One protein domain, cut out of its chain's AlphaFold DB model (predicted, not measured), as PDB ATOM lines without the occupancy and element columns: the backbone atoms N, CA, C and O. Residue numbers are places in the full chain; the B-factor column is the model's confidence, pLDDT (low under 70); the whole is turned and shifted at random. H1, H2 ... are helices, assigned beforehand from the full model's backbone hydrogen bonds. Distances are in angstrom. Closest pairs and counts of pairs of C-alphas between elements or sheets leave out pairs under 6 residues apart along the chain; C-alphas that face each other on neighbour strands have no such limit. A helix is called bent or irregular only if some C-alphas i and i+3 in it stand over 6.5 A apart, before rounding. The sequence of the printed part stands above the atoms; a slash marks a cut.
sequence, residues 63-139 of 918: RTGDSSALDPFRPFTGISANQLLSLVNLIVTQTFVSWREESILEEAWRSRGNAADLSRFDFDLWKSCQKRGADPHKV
ATOM      1  N   ARG A  63     149.732 164.299 191.317       95.19
ATOM      2  CA  ARG A  63     149.559 163.045 192.076       95.19
ATOM      3  C   ARG A  63     150.320 162.992 193.405       95.19
ATOM      4  O   ARG A  63     150.018 162.109 194.201       95.19
ATOM      5  N   THR A  64     151.266 163.898 193.669       93.75
ATOM      6  CA  THR A  64     152.000 163.919 194.953       93.75
ATOM      7  C   THR A  64     151.122 164.279 196.154       93.75
ATOM      8  O   THR A  64     151.433 163.874 197.270       93.75
ATOM      9  N   GLY A  65     150.045 165.046 195.944       92.31
ATOM     10  CA  GLY A  65     149.288 165.669 197.034       92.31
ATOM     11  C   GLY A  65     149.928 166.945 197.607       92.31
ATOM     12  O   GLY A  65     149.373 167.516 198.541       92.31
ATOM     13  N   ASP A  66     151.051 167.413 197.050       93.62
ATOM     14  CA  ASP A  66     151.799 168.594 197.497       93.62
ATOM     15  C   ASP A  66     151.725 169.714 196.439       93.62
ATOM     16  O   ASP A  66     152.105 169.535 195.280       93.62
ATOM     17  N   SER A  67     151.242 170.898 196.824       94.75
ATOM     18  CA  SER A  67     151.147 172.057 195.928       94.75
ATOM     19  C   SER A  67     152.512 172.634 195.532       94.75
ATOM     20  O   SER A  67     152.627 173.240 194.465       94.75
ATOM     21  N   SER A  68     153.566 172.407 196.323       94.06
ATOM     22  CA  SER A  68     154.938 172.824 196.004       94.06
ATOM     23  C   SER A  68     155.602 171.950 194.934       94.06
ATOM     24  O   SER A  68     156.487 172.410 194.209       94.06
ATOM     25  N   ALA A  69     155.115 170.719 194.734       95.50
ATOM     26  CA  ALA A  69     155.546 169.861 193.630       95.50
ATOM     27  C   ALA A  69     155.170 170.436 192.248       95.50
ATOM     28  O   ALA A  69     155.761 170.046 191.241       95.50
ATOM     29  N   LEU A  70     154.218 171.378 192.193       96.31
ATOM     30  CA  LEU A  70     153.790 172.063 190.970       96.31
ATOM     31  C   LEU A  70     154.763 173.165 190.519       96.31
ATOM     32  O   LEU A  70     154.774 173.508 189.337       96.31
ATOM     33  N   ASP A  71     155.572 173.733 191.423       94.44
ATOM     34  CA  ASP A  71     156.412 174.902 191.122       94.44
ATOM     35  C   ASP A  71     157.387 174.729 189.932       94.44
ATOM     36  O   ASP A  71     157.527 175.686 189.170       94.44
ATOM     37  N   PRO A  72     158.021 173.559 189.688       95.94
ATOM     38  CA  PRO A  72     158.891 173.350 188.523       95.94
ATOM     39  C   PRO A  72     158.184 173.440 187.160       95.94
ATOM     40  O   PRO A  72     158.860 173.546 186.140       95.94
ATOM     41  N   PHE A  73     156.847 173.394 187.130       96.44
ATOM     42  CA  PHE A  73     156.030 173.425 185.910       96.44
ATOM     43  C   PHE A  73     155.396 174.797 185.649       96.44
ATOM     44  O   PHE A  73     154.535 174.924 184.778       96.44
ATOM     45  N   ARG A  74     155.795 175.823 186.411       95.44
ATOM     46  CA  ARG A  74     155.265 177.186 186.315       95.44
ATOM     47  C   ARG A  74     156.123 178.066 185.389       95.44
ATOM     48  O   ARG A  74     157.347 178.034 185.504       95.44
ATOM     49  N   PRO A  75     155.517 178.909 184.531       94.94
ATOM     50  CA  PRO A  75     154.084 178.992 184.244       94.94
ATOM     51  C   PRO A  75     153.614 177.788 183.414       94.94
ATOM     52  O   PRO A  75     154.282 177.381 182.463       94.94
ATOM     53  N   PHE A  76     152.440 177.240 183.741       96.00
ATOM     54  CA  PHE A  76     151.919 176.062 183.043       96.00
ATOM     55  C   PHE A  76     151.647 176.348 181.562       96.00
ATOM     56  O   PHE A  76     151.135 177.414 181.206       96.00
ATOM     57  N   THR A  77     151.887 175.367 180.693       92.88
ATOM     58  CA  THR A  77     151.676 175.478 179.242       92.88
ATOM     59  C   THR A  77     150.692 174.420 178.737       92.88
ATOM     60  O   THR A  77     150.983 173.231 178.755       92.88
ATOM     61  N   GLY A  78     149.515 174.860 178.274       87.06
ATOM     62  CA  GLY A  78     148.544 174.013 177.572       87.06
ATOM     63  C   GLY A  78     147.843 172.960 178.437       87.06
ATOM     64  O   GLY A  78     147.646 171.839 177.971       87.06
ATOM     65  N   ILE A  79     147.478 173.285 179.684       94.38
ATOM     66  CA  ILE A  79     146.848 172.298 180.578       94.38
ATOM     67  C   ILE A  79     145.491 171.806 180.052       94.38
ATOM     68  O   ILE A  79     144.645 172.580 179.596       94.38
ATOM     69  N   SER A  80     145.256 170.502 180.181       94.00
ATOM     70  CA  SER A  80     143.958 169.886 179.898       94.00
ATOM     71  C   SER A  80     142.909 170.229 180.966       94.00
ATOM     72  O   SER A  80     143.234 170.596 182.098       94.00
ATOM     73  N   ALA A  81     141.625 170.047 180.638       92.81
ATOM     74  CA  ALA A  81     140.530 170.231 181.597       92.81
ATOM     75  C   ALA A  81     140.651 169.302 182.825       92.81
ATOM     76  O   ALA A  81     140.361 169.723 183.944       92.81
ATOM     77  N   ASN A  82     141.151 168.075 182.636       94.56
ATOM     78  CA  ASN A  82     141.389 167.129 183.730       94.56
ATOM     79  C   ASN A  82     142.532 167.599 184.641       94.56
ATOM     80  O   ASN A  82     142.373 167.599 185.857       94.56
ATOM     81  N   GLN A  83     143.650 168.065 184.070       96.31
ATOM     82  CA  GLN A  83     144.759 168.641 184.843       96.31
ATOM     83  C   GLN A  83     144.322 169.879 185.627       96.31
ATOM     84  O   GLN A  83     144.661 169.994 186.802       96.31
ATOM     85  N   LEU A  84     143.523 170.766 185.020       96.31
ATOM     86  CA  LEU A  84     142.939 171.909 185.722       96.31
ATOM     87  C   LEU A  84     142.062 171.456 186.897       96.31
ATOM     88  O   LEU A  84     142.263 171.934 188.008       96.31
ATOM     89  N   LEU A  85     141.133 170.519 186.686       95.75
ATOM     90  CA  LEU A  85     140.265 170.003 187.749       95.75
ATOM     91  C   LEU A  85     141.071 169.377 188.897       95.75
ATOM     92  O   LEU A  85     140.814 169.674 190.063       95.75
ATOM     93  N   SER A  86     142.065 168.542 188.589       96.75
ATOM     94  CA  SER A  86     142.892 167.888 189.605       96.75
ATOM     95  C   SER A  86     143.792 168.874 190.363       96.75
ATOM     96  O   SER A  86     143.884 168.773 191.585       96.75
ATOM     97  N   LEU A  87     144.386 169.862 189.682       97.25
ATOM     98  CA  LEU A  87     145.171 170.942 190.297       97.25
ATOM     99  C   LEU A  87     144.300 171.851 191.177       97.25
ATOM    100  O   LEU A  87     144.702 172.212 192.283       97.25
ATOM    101  N   VAL A  88     143.096 172.205 190.715       96.88
ATOM    102  CA  VAL A  88     142.153 173.009 191.503       96.88
ATOM    103  C   VAL A  88     141.714 172.241 192.745       96.88
ATOM    104  O   VAL A  88     141.750 172.813 193.829       96.88
ATOM    105  N   ASN A  89     141.370 170.955 192.629       95.06
ATOM    106  CA  ASN A  89     141.009 170.131 193.785       95.06
ATOM    107  C   ASN A  89     142.162 170.051 194.801       95.06
ATOM    108  O   ASN A  89     141.944 170.370 195.966       95.06
ATOM    109  N   LEU A  90     143.382 169.732 194.347       96.06
ATOM    110  CA  LEU A  90     144.611 169.659 195.158       96.06
ATOM    111  C   LEU A  90     144.846 170.903 196.038       96.06
ATOM    112  O   LEU A  90     145.338 170.786 197.159       96.06
ATOM    113  N   ILE A  91     144.490 172.094 195.554       95.56
ATOM    114  CA  ILE A  91     144.633 173.345 196.313       95.56
ATOM    115  C   ILE A  91     143.365 173.657 197.121       95.56
ATOM    116  O   ILE A  91     143.431 173.957 198.311       95.56
ATOM    117  N   VAL A  92     142.185 173.574 196.504       93.38
ATOM    118  CA  VAL A  92     140.920 174.023 197.108       93.38
ATOM    119  C   VAL A  92     140.454 173.118 198.255       93.38
ATOM    120  O   VAL A  92     139.711 173.599 199.116       93.38
ATOM    121  N   THR A  93     140.906 171.861 198.347       92.12
ATOM    122  CA  THR A  93     140.618 170.988 199.504       92.12
ATOM    123  C   THR A  93     141.525 171.218 200.716       92.12
ATOM    124  O   THR A  93     141.245 170.660 201.774       92.12
ATOM    125  N   GLN A  94     142.585 172.029 200.619       89.50
ATOM    126  CA  GLN A  94     143.480 172.273 201.756       89.50
ATOM    127  C   GLN A  94     142.815 173.108 202.864       89.50
ATOM    128  O   GLN A  94     141.945 173.948 202.616       89.50
ATOM    129  N   THR A  95     143.237 172.912 204.115       85.69
ATOM    130  CA  THR A  95     142.717 173.664 205.275       85.69
ATOM    131  C   THR A  95     142.965 175.168 205.131       85.69
ATOM    132  O   THR A  95     142.080 175.981 205.400       85.69
ATOM    133  N   PHE A  96     144.148 175.534 204.640       88.50
ATOM    134  CA  PHE A  96     144.573 176.894 204.335       88.50
ATOM    135  C   PHE A  96     145.070 176.936 202.885       88.50
ATOM    136  O   PHE A  96     145.624 175.952 202.413       88.50
ATOM    137  N   VAL A  97     144.866 178.058 202.197       91.94
ATOM    138  CA  VAL A  97     145.413 178.319 200.858       91.94
ATOM    139  C   VAL A  97     146.244 179.588 200.970       91.94
ATOM    140  O   VAL A  97     145.774 180.587 201.515       91.94
ATOM    141  N   SER A  98     147.495 179.533 200.523       93.75
ATOM    142  CA  SER A  98     148.418 180.666 200.573       93.75
ATOM    143  C   SER A  98     148.346 181.535 199.314       93.75
ATOM    144  O   SER A  98     147.950 181.078 198.244       93.75
ATOM    145  N   TRP A  99     148.853 182.769 199.400       94.88
ATOM    146  CA  TRP A  99     149.017 183.675 198.249       94.88
ATOM    147  C   TRP A  99     149.821 183.055 197.086       94.88
ATOM    148  O   TRP A  99     149.642 183.419 195.922       94.88
ATOM    149  N   ARG A 100     150.710 182.094 197.384       95.38
ATOM    150  CA  ARG A 100     151.457 181.332 196.374       95.38
ATOM    151  C   ARG A 100     150.524 180.431 195.571       95.38
ATOM    152  O   ARG A 100     150.707 180.288 194.367       95.38
ATOM    153  N   GLU A 101     149.546 179.832 196.236       96.38
ATOM    154  CA  GLU A 101     148.609 178.861 195.675       96.38
ATOM    155  C   GLU A 101     147.413 179.541 195.000       96.38
ATOM    156  O   GLU A 101     146.987 179.079 193.945       96.38
ATOM    157  N   GLU A 102     146.967 180.699 195.501       96.50
ATOM    158  CA  GLU A 102     146.141 181.652 194.738       96.50
ATOM    159  C   GLU A 102     146.783 181.926 193.366       96.50
ATOM    160  O   GLU A 102     146.160 181.733 192.320       96.50
ATOM    161  N   SER A 103     148.078 182.259 193.363       96.88
ATOM    162  CA  SER A 103     148.858 182.492 192.144       96.88
ATOM    163  C   SER A 103     149.037 181.240 191.269       96.88
ATOM    164  O   SER A 103     149.160 181.388 190.052       96.88
ATOM    165  N   ILE A 104     149.027 180.024 191.833       97.38
ATOM    166  CA  ILE A 104     149.036 178.765 191.061       97.38
ATOM    167  C   ILE A 104     147.685 178.547 190.369       97.38
ATOM    168  O   ILE A 104     147.657 178.232 189.179       97.38
ATOM    169  N   LEU A 105     146.567 178.763 191.073       97.56
ATOM    170  CA  LEU A 105     145.221 178.693 190.492       97.56
ATOM    171  C   LEU A 105     145.080 179.692 189.331       97.56
ATOM    172  O   LEU A 105     144.610 179.338 188.251       97.56
ATOM    173  N   GLU A 106     145.548 180.925 189.520       97.38
ATOM    174  CA  GLU A 106     145.530 181.983 188.502       97.38
ATOM    175  C   GLU A 106     146.420 181.673 187.286       97.38
ATOM    176  O   GLU A 106     146.108 182.092 186.170       97.38
ATOM    177  N   GLU A 107     147.526 180.943 187.461       96.69
ATOM    178  CA  GLU A 107     148.360 180.457 186.353       96.69
ATOM    179  C   GLU A 107     147.715 179.294 185.606       96.69
ATOM    180  O   GLU A 107     147.744 179.274 184.375       96.69
ATOM    181  N   ALA A 108     147.083 178.361 186.319       96.69
ATOM    182  CA  ALA A 108     146.350 177.264 185.702       96.69
ATOM    183  C   ALA A 108     145.197 177.801 184.835       96.69
ATOM    184  O   ALA A 108     145.085 177.463 183.655       96.69
ATOM    185  N   TRP A 109     144.407 178.739 185.364       96.62
ATOM    186  CA  TRP A 109     143.337 179.394 184.608       96.62
ATOM    187  C   TRP A 109     143.842 180.274 183.455       96.62
ATOM    188  O   TRP A 109     143.182 180.333 182.419       96.62
ATOM    189  N   ARG A 110     145.032 180.888 183.555       95.62
ATOM    190  CA  ARG A 110     145.699 181.516 182.393       95.62
ATOM    191  C   ARG A 110     146.097 180.496 181.318       95.62
ATOM    192  O   ARG A 110     146.001 180.813 180.136       95.62
ATOM    193  N   SER A 111     146.515 179.294 181.712       94.81
ATOM    194  CA  SER A 111     146.995 178.238 180.807       94.81
ATOM    195  C   SER A 111     145.879 177.464 180.088       94.81
ATOM    196  O   SER A 111     146.081 176.989 178.972       94.81
ATOM    197  N   ARG A 112     144.685 177.368 180.695       93.12
ATOM    198  CA  ARG A 112     143.518 176.617 180.179       93.12
ATOM    199  C   ARG A 112     142.989 177.095 178.812       93.12
ATOM    200  O   ARG A 112     142.277 176.336 178.149       93.12
ATOM    201  N   GLY A 113     143.312 178.319 178.392       83.31
ATOM    202  CA  GLY A 113     142.840 178.920 177.141       83.31
ATOM    203  C   GLY A 113     141.678 179.898 177.338       83.31
ATOM    204  O   GLY A 113     141.517 180.464 178.411       83.31
ATOM    205  N   ASN A 114     140.902 180.142 176.280       83.25
ATOM    206  CA  ASN A 114     139.829 181.144 176.274       83.25
ATOM    207  C   ASN A 114     138.463 180.575 176.728       83.25
ATOM    208  O   ASN A 114     138.308 179.377 176.954       83.25
ATOM    209  N   ALA A 115     137.456 181.448 176.829       85.56
ATOM    210  CA  ALA A 115     136.117 181.108 177.314       85.56
ATOM    211  C   ALA A 115     135.211 180.340 176.331       85.56
ATOM    212  O   ALA A 115     134.092 179.990 176.706       85.56
ATOM    213  N   ALA A 116     135.629 180.111 175.081       87.75
ATOM    214  CA  ALA A 116     134.756 179.551 174.047       87.75
ATOM    215  C   ALA A 116     134.288 178.129 174.389       87.75
ATOM    216  O   ALA A 116     133.107 177.823 174.209       87.75
ATOM    217  N   ASP A 117     135.194 177.314 174.931       88.94
ATOM    218  CA  ASP A 117     134.994 175.883 175.190       88.94
ATOM    219  C   ASP A 117     134.806 175.582 176.691       88.94
ATOM    220  O   ASP A 117     135.105 174.480 177.155       88.94
ATOM    221  N   LEU A 118     134.370 176.581 177.472       94.25
ATOM    222  CA  LEU A 118     134.137 176.456 178.914       94.25
ATOM    223  C   LEU A 118     132.649 176.276 179.229       94.25
ATOM    224  O   LEU A 118     131.786 177.055 178.812       94.25
ATOM    225  N   SER A 119     132.358 175.235 180.001       94.50
ATOM    226  CA  SER A 119     131.010 174.841 180.397       94.50
ATOM    227  C   SER A 119     130.552 175.546 181.680       94.50
ATOM    228  O   SER A 119     131.262 176.359 182.277       94.50
ATOM    229  N   ARG A 120     129.351 175.194 182.159       95.12
ATOM    230  CA  ARG A 120     128.895 175.619 183.489       95.12
ATOM    231  C   ARG A 120     129.753 175.026 184.615       95.12
ATOM    232  O   ARG A 120     130.024 175.720 185.587       95.12
ATOM    233  N   PHE A 121     130.223 173.786 184.458       95.25
ATOM    234  CA  PHE A 121     131.075 173.121 185.446       95.25
ATOM    235  C   PHE A 121     132.418 173.846 185.614       95.25
ATOM    236  O   PHE A 121     132.846 174.075 186.742       95.25
ATOM    237  N   ASP A 122     133.032 174.296 184.513       96.06
ATOM    238  CA  ASP A 122     134.245 175.121 184.554       96.06
ATOM    239  C   ASP A 122     134.011 176.424 185.348       96.06
ATOM    240  O   ASP A 122     134.881 176.862 186.097       96.06
ATOM    241  N   PHE A 123     132.821 177.029 185.249       96.62
ATOM    242  CA  PHE A 123     132.489 178.236 186.011       96.62
ATOM    243  C   PHE A 123     132.325 177.955 187.507       96.62
ATOM    244  O   PHE A 123     132.897 178.668 188.328       96.62
ATOM    245  N   ASP A 124     131.609 176.897 187.889       96.00
ATOM    246  CA  ASP A 124     131.449 176.536 189.303       96.00
ATOM    247  C   ASP A 124     132.794 176.074 189.934       96.00
ATOM    248  O   ASP A 124     133.060 176.328 191.117       96.00
ATOM    249  N   LEU A 125     133.701 175.507 189.123       96.12
ATOM    250  CA  LEU A 125     135.105 175.252 189.473       96.12
ATOM    251  C   LEU A 125     135.882 176.565 189.686       96.12
ATOM    252  O   LEU A 125     136.530 176.728 190.721       96.12
ATOM    253  N   TRP A 126     135.757 177.542 188.781       97.19
ATOM    254  CA  TRP A 126     136.343 178.879 188.946       97.19
ATOM    255  C   TRP A 126     135.836 179.591 190.213       97.19
ATOM    256  O   TRP A 126     136.636 180.116 190.990       97.19
ATOM    257  N   LYS A 127     134.528 179.547 190.507       97.31
ATOM    258  CA  LYS A 127     133.971 180.100 191.759       97.31
ATOM    259  C   LYS A 127     134.556 179.431 193.002       97.31
ATOM    260  O   LYS A 127     134.627 180.064 194.056       97.31
ATOM    261  N   SER A 128     134.984 178.176 192.898       95.25
ATOM    262  CA  SER A 128     135.659 177.455 193.981       95.25
ATOM    263  C   SER A 128     137.111 177.921 194.170       95.25
ATOM    264  O   SER A 128     137.565 178.010 195.309       95.25
ATOM    265  N   CYS A 129     137.795 178.342 193.098       96.88
ATOM    266  CA  CYS A 129     139.072 179.062 193.169       96.88
ATOM    267  C   CYS A 129     138.912 180.466 193.781       96.88
ATOM    268  O   CYS A 129     139.662 180.830 194.685       96.88
ATOM    269  N   GLN A 130     137.910 181.241 193.344       96.06
ATOM    270  CA  GLN A 130     137.677 182.609 193.834       96.06
ATOM    271  C   GLN A 130     137.345 182.631 195.340       96.06
ATOM    272  O   GLN A 130     137.846 183.474 196.079       96.06
ATOM    273  N   LYS A 131     136.591 181.637 195.841       93.69
ATOM    274  CA  LYS A 131     136.354 181.413 197.286       93.69
ATOM    275  C   LYS A 131     137.630 181.144 198.104       93.69
ATOM    276  O   LYS A 131     137.576 181.206 199.329       93.69
ATOM    277  N   ARG A 132     138.749 180.822 197.449       94.75
ATOM    278  CA  ARG A 132     140.069 180.581 198.051       94.75
ATOM    279  C   ARG A 132     141.096 181.680 197.726       94.75
ATOM    280  O   ARG A 132     142.268 181.471 197.999       94.75
ATOM    281  N   GLY A 133     140.661 182.824 197.185       94.50
ATOM    282  CA  GLY A 133     141.494 184.019 196.976       94.50
ATOM    283  C   GLY A 133     141.939 184.288 195.531       94.50
ATOM    284  O   GLY A 133     142.481 185.357 195.265       94.50
ATOM    285  N   ALA A 134     141.680 183.375 194.585       96.12
ATOM    286  CA  ALA A 134     142.062 183.572 193.183       96.12
ATOM    287  C   ALA A 134     141.283 184.729 192.522       96.12
ATOM    288  O   ALA A 134     140.054 184.786 192.594       96.12
ATOM    289  N   ASP A 135     141.991 185.633 191.845       95.31
ATOM    290  CA  ASP A 135     141.449 186.901 191.337       95.31
ATOM    291  C   ASP A 135     141.243 186.889 189.801       95.31
ATOM    292  O   ASP A 135     142.212 186.701 189.050       95.31
ATOM    293  N   PRO A 136     140.016 187.144 189.288       94.94
ATOM    294  CA  PRO A 136     139.750 187.182 187.847       94.94
ATOM    295  C   PRO A 136     140.507 188.300 187.112       94.94
ATOM    296  O   PRO A 136     140.746 188.180 185.910       94.94
ATOM    297  N   HIS A 137     140.923 189.375 187.789       94.50
ATOM    298  CA  HIS A 137     141.684 190.468 187.175       94.50
ATOM    299  C   HIS A 137     143.126 190.077 186.816       94.50
ATOM    300  O   HIS A 137     143.720 190.687 185.921       94.50
ATOM    301  N   LYS A 138     143.677 189.046 187.470       95.88
ATOM    302  CA  LYS A 138     145.014 188.496 187.193       95.88
ATOM    303  C   LYS A 138     144.992 187.404 186.111       95.88
ATOM    304  O   LYS A 138     146.043 187.037 185.581       95.88
ATOM    305  N   VAL A 139     143.812 186.899 185.742       96.44
ATOM    306  CA  VAL A 139     143.630 185.980 184.610       96.44
ATOM    307  C   VAL A 139     143.326 186.803 183.358       96.44
ATOM    308  O   VAL A 139     142.196 187.226 183.132       96.44
TER     309      VAL A 139
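What this domain is: This is residues 63 to 139 of the 918 residues of the protein "Uncharacterized protein YidB (DUF937 family)" of Allocatelliglobosispora scoriae (UniProt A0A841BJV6). Three helices, H2, H3 and H4, run roughly along one another with their centres in a triangle: H2 and H3 make a helical hairpin, and H4 packs on H2. The short, irregular H1 lies on the side of the hairpin away from H4, and residues 131 to 139 fold back after H4. The printed part has 77 residues with four named helices, H1 to H4 in that order, and no named strand; the class is all helix. It is compact, with a radius of gyration of the C-alphas of 11.4 A, and rounded, spanning 31 by 24 by 22 A.

How they stand to each other: H1, residues 67 to 73, and H2, residues 81 to 92, are close but not clearly touching, the C-alphas of Ser 67 and Ile 91 being closest at 6.7 A. H2 and H3, residues 99 to 111, touch as a hairpin at a shallow tilt of 11 degrees, opposite ways; their closest C-alphas, Leu 84 and Ala 108, are 6.3 A apart. H2 and H4, residues 120 to 130, touch at a shallow tilt of 31 degrees, the same way, with the C-alphas of Val 92 and Cys 129 closest at 6.7 A. H3 and H4 are close but not clearly touching, with the C-alphas of Leu 105 and Cys 129 closest at 6.7 A. H1 and H4 are apart. In H2, H3 and H4 every O i to N i+4 pair is within hydrogen-bond range; in H1 0 of 3 are, beside 3 of 4 O i to N i+3 pairs.

Where its parts are: H1 begins at C-alpha 67 (151.147, 172.057, 195.928), measures 11.2 A, and is irregular, with C-alphas 69 and 72 7.0 A apart. H2 measures 16.0 A, H3 18.4 A and H4 15.3 A; H4 ends at C-alpha 130 (137.677, 182.609, 193.834).

The domain as a whole: The two C-alphas farthest apart, those of Thr 95 and Ala 116, are 32.8 A apart. The printed part has no cut, and the links from H1 to H2, H2 to H3 and H3 to H4 are short. The mean pLDDT of the printed part is 94.3, and no printed residue is under 70.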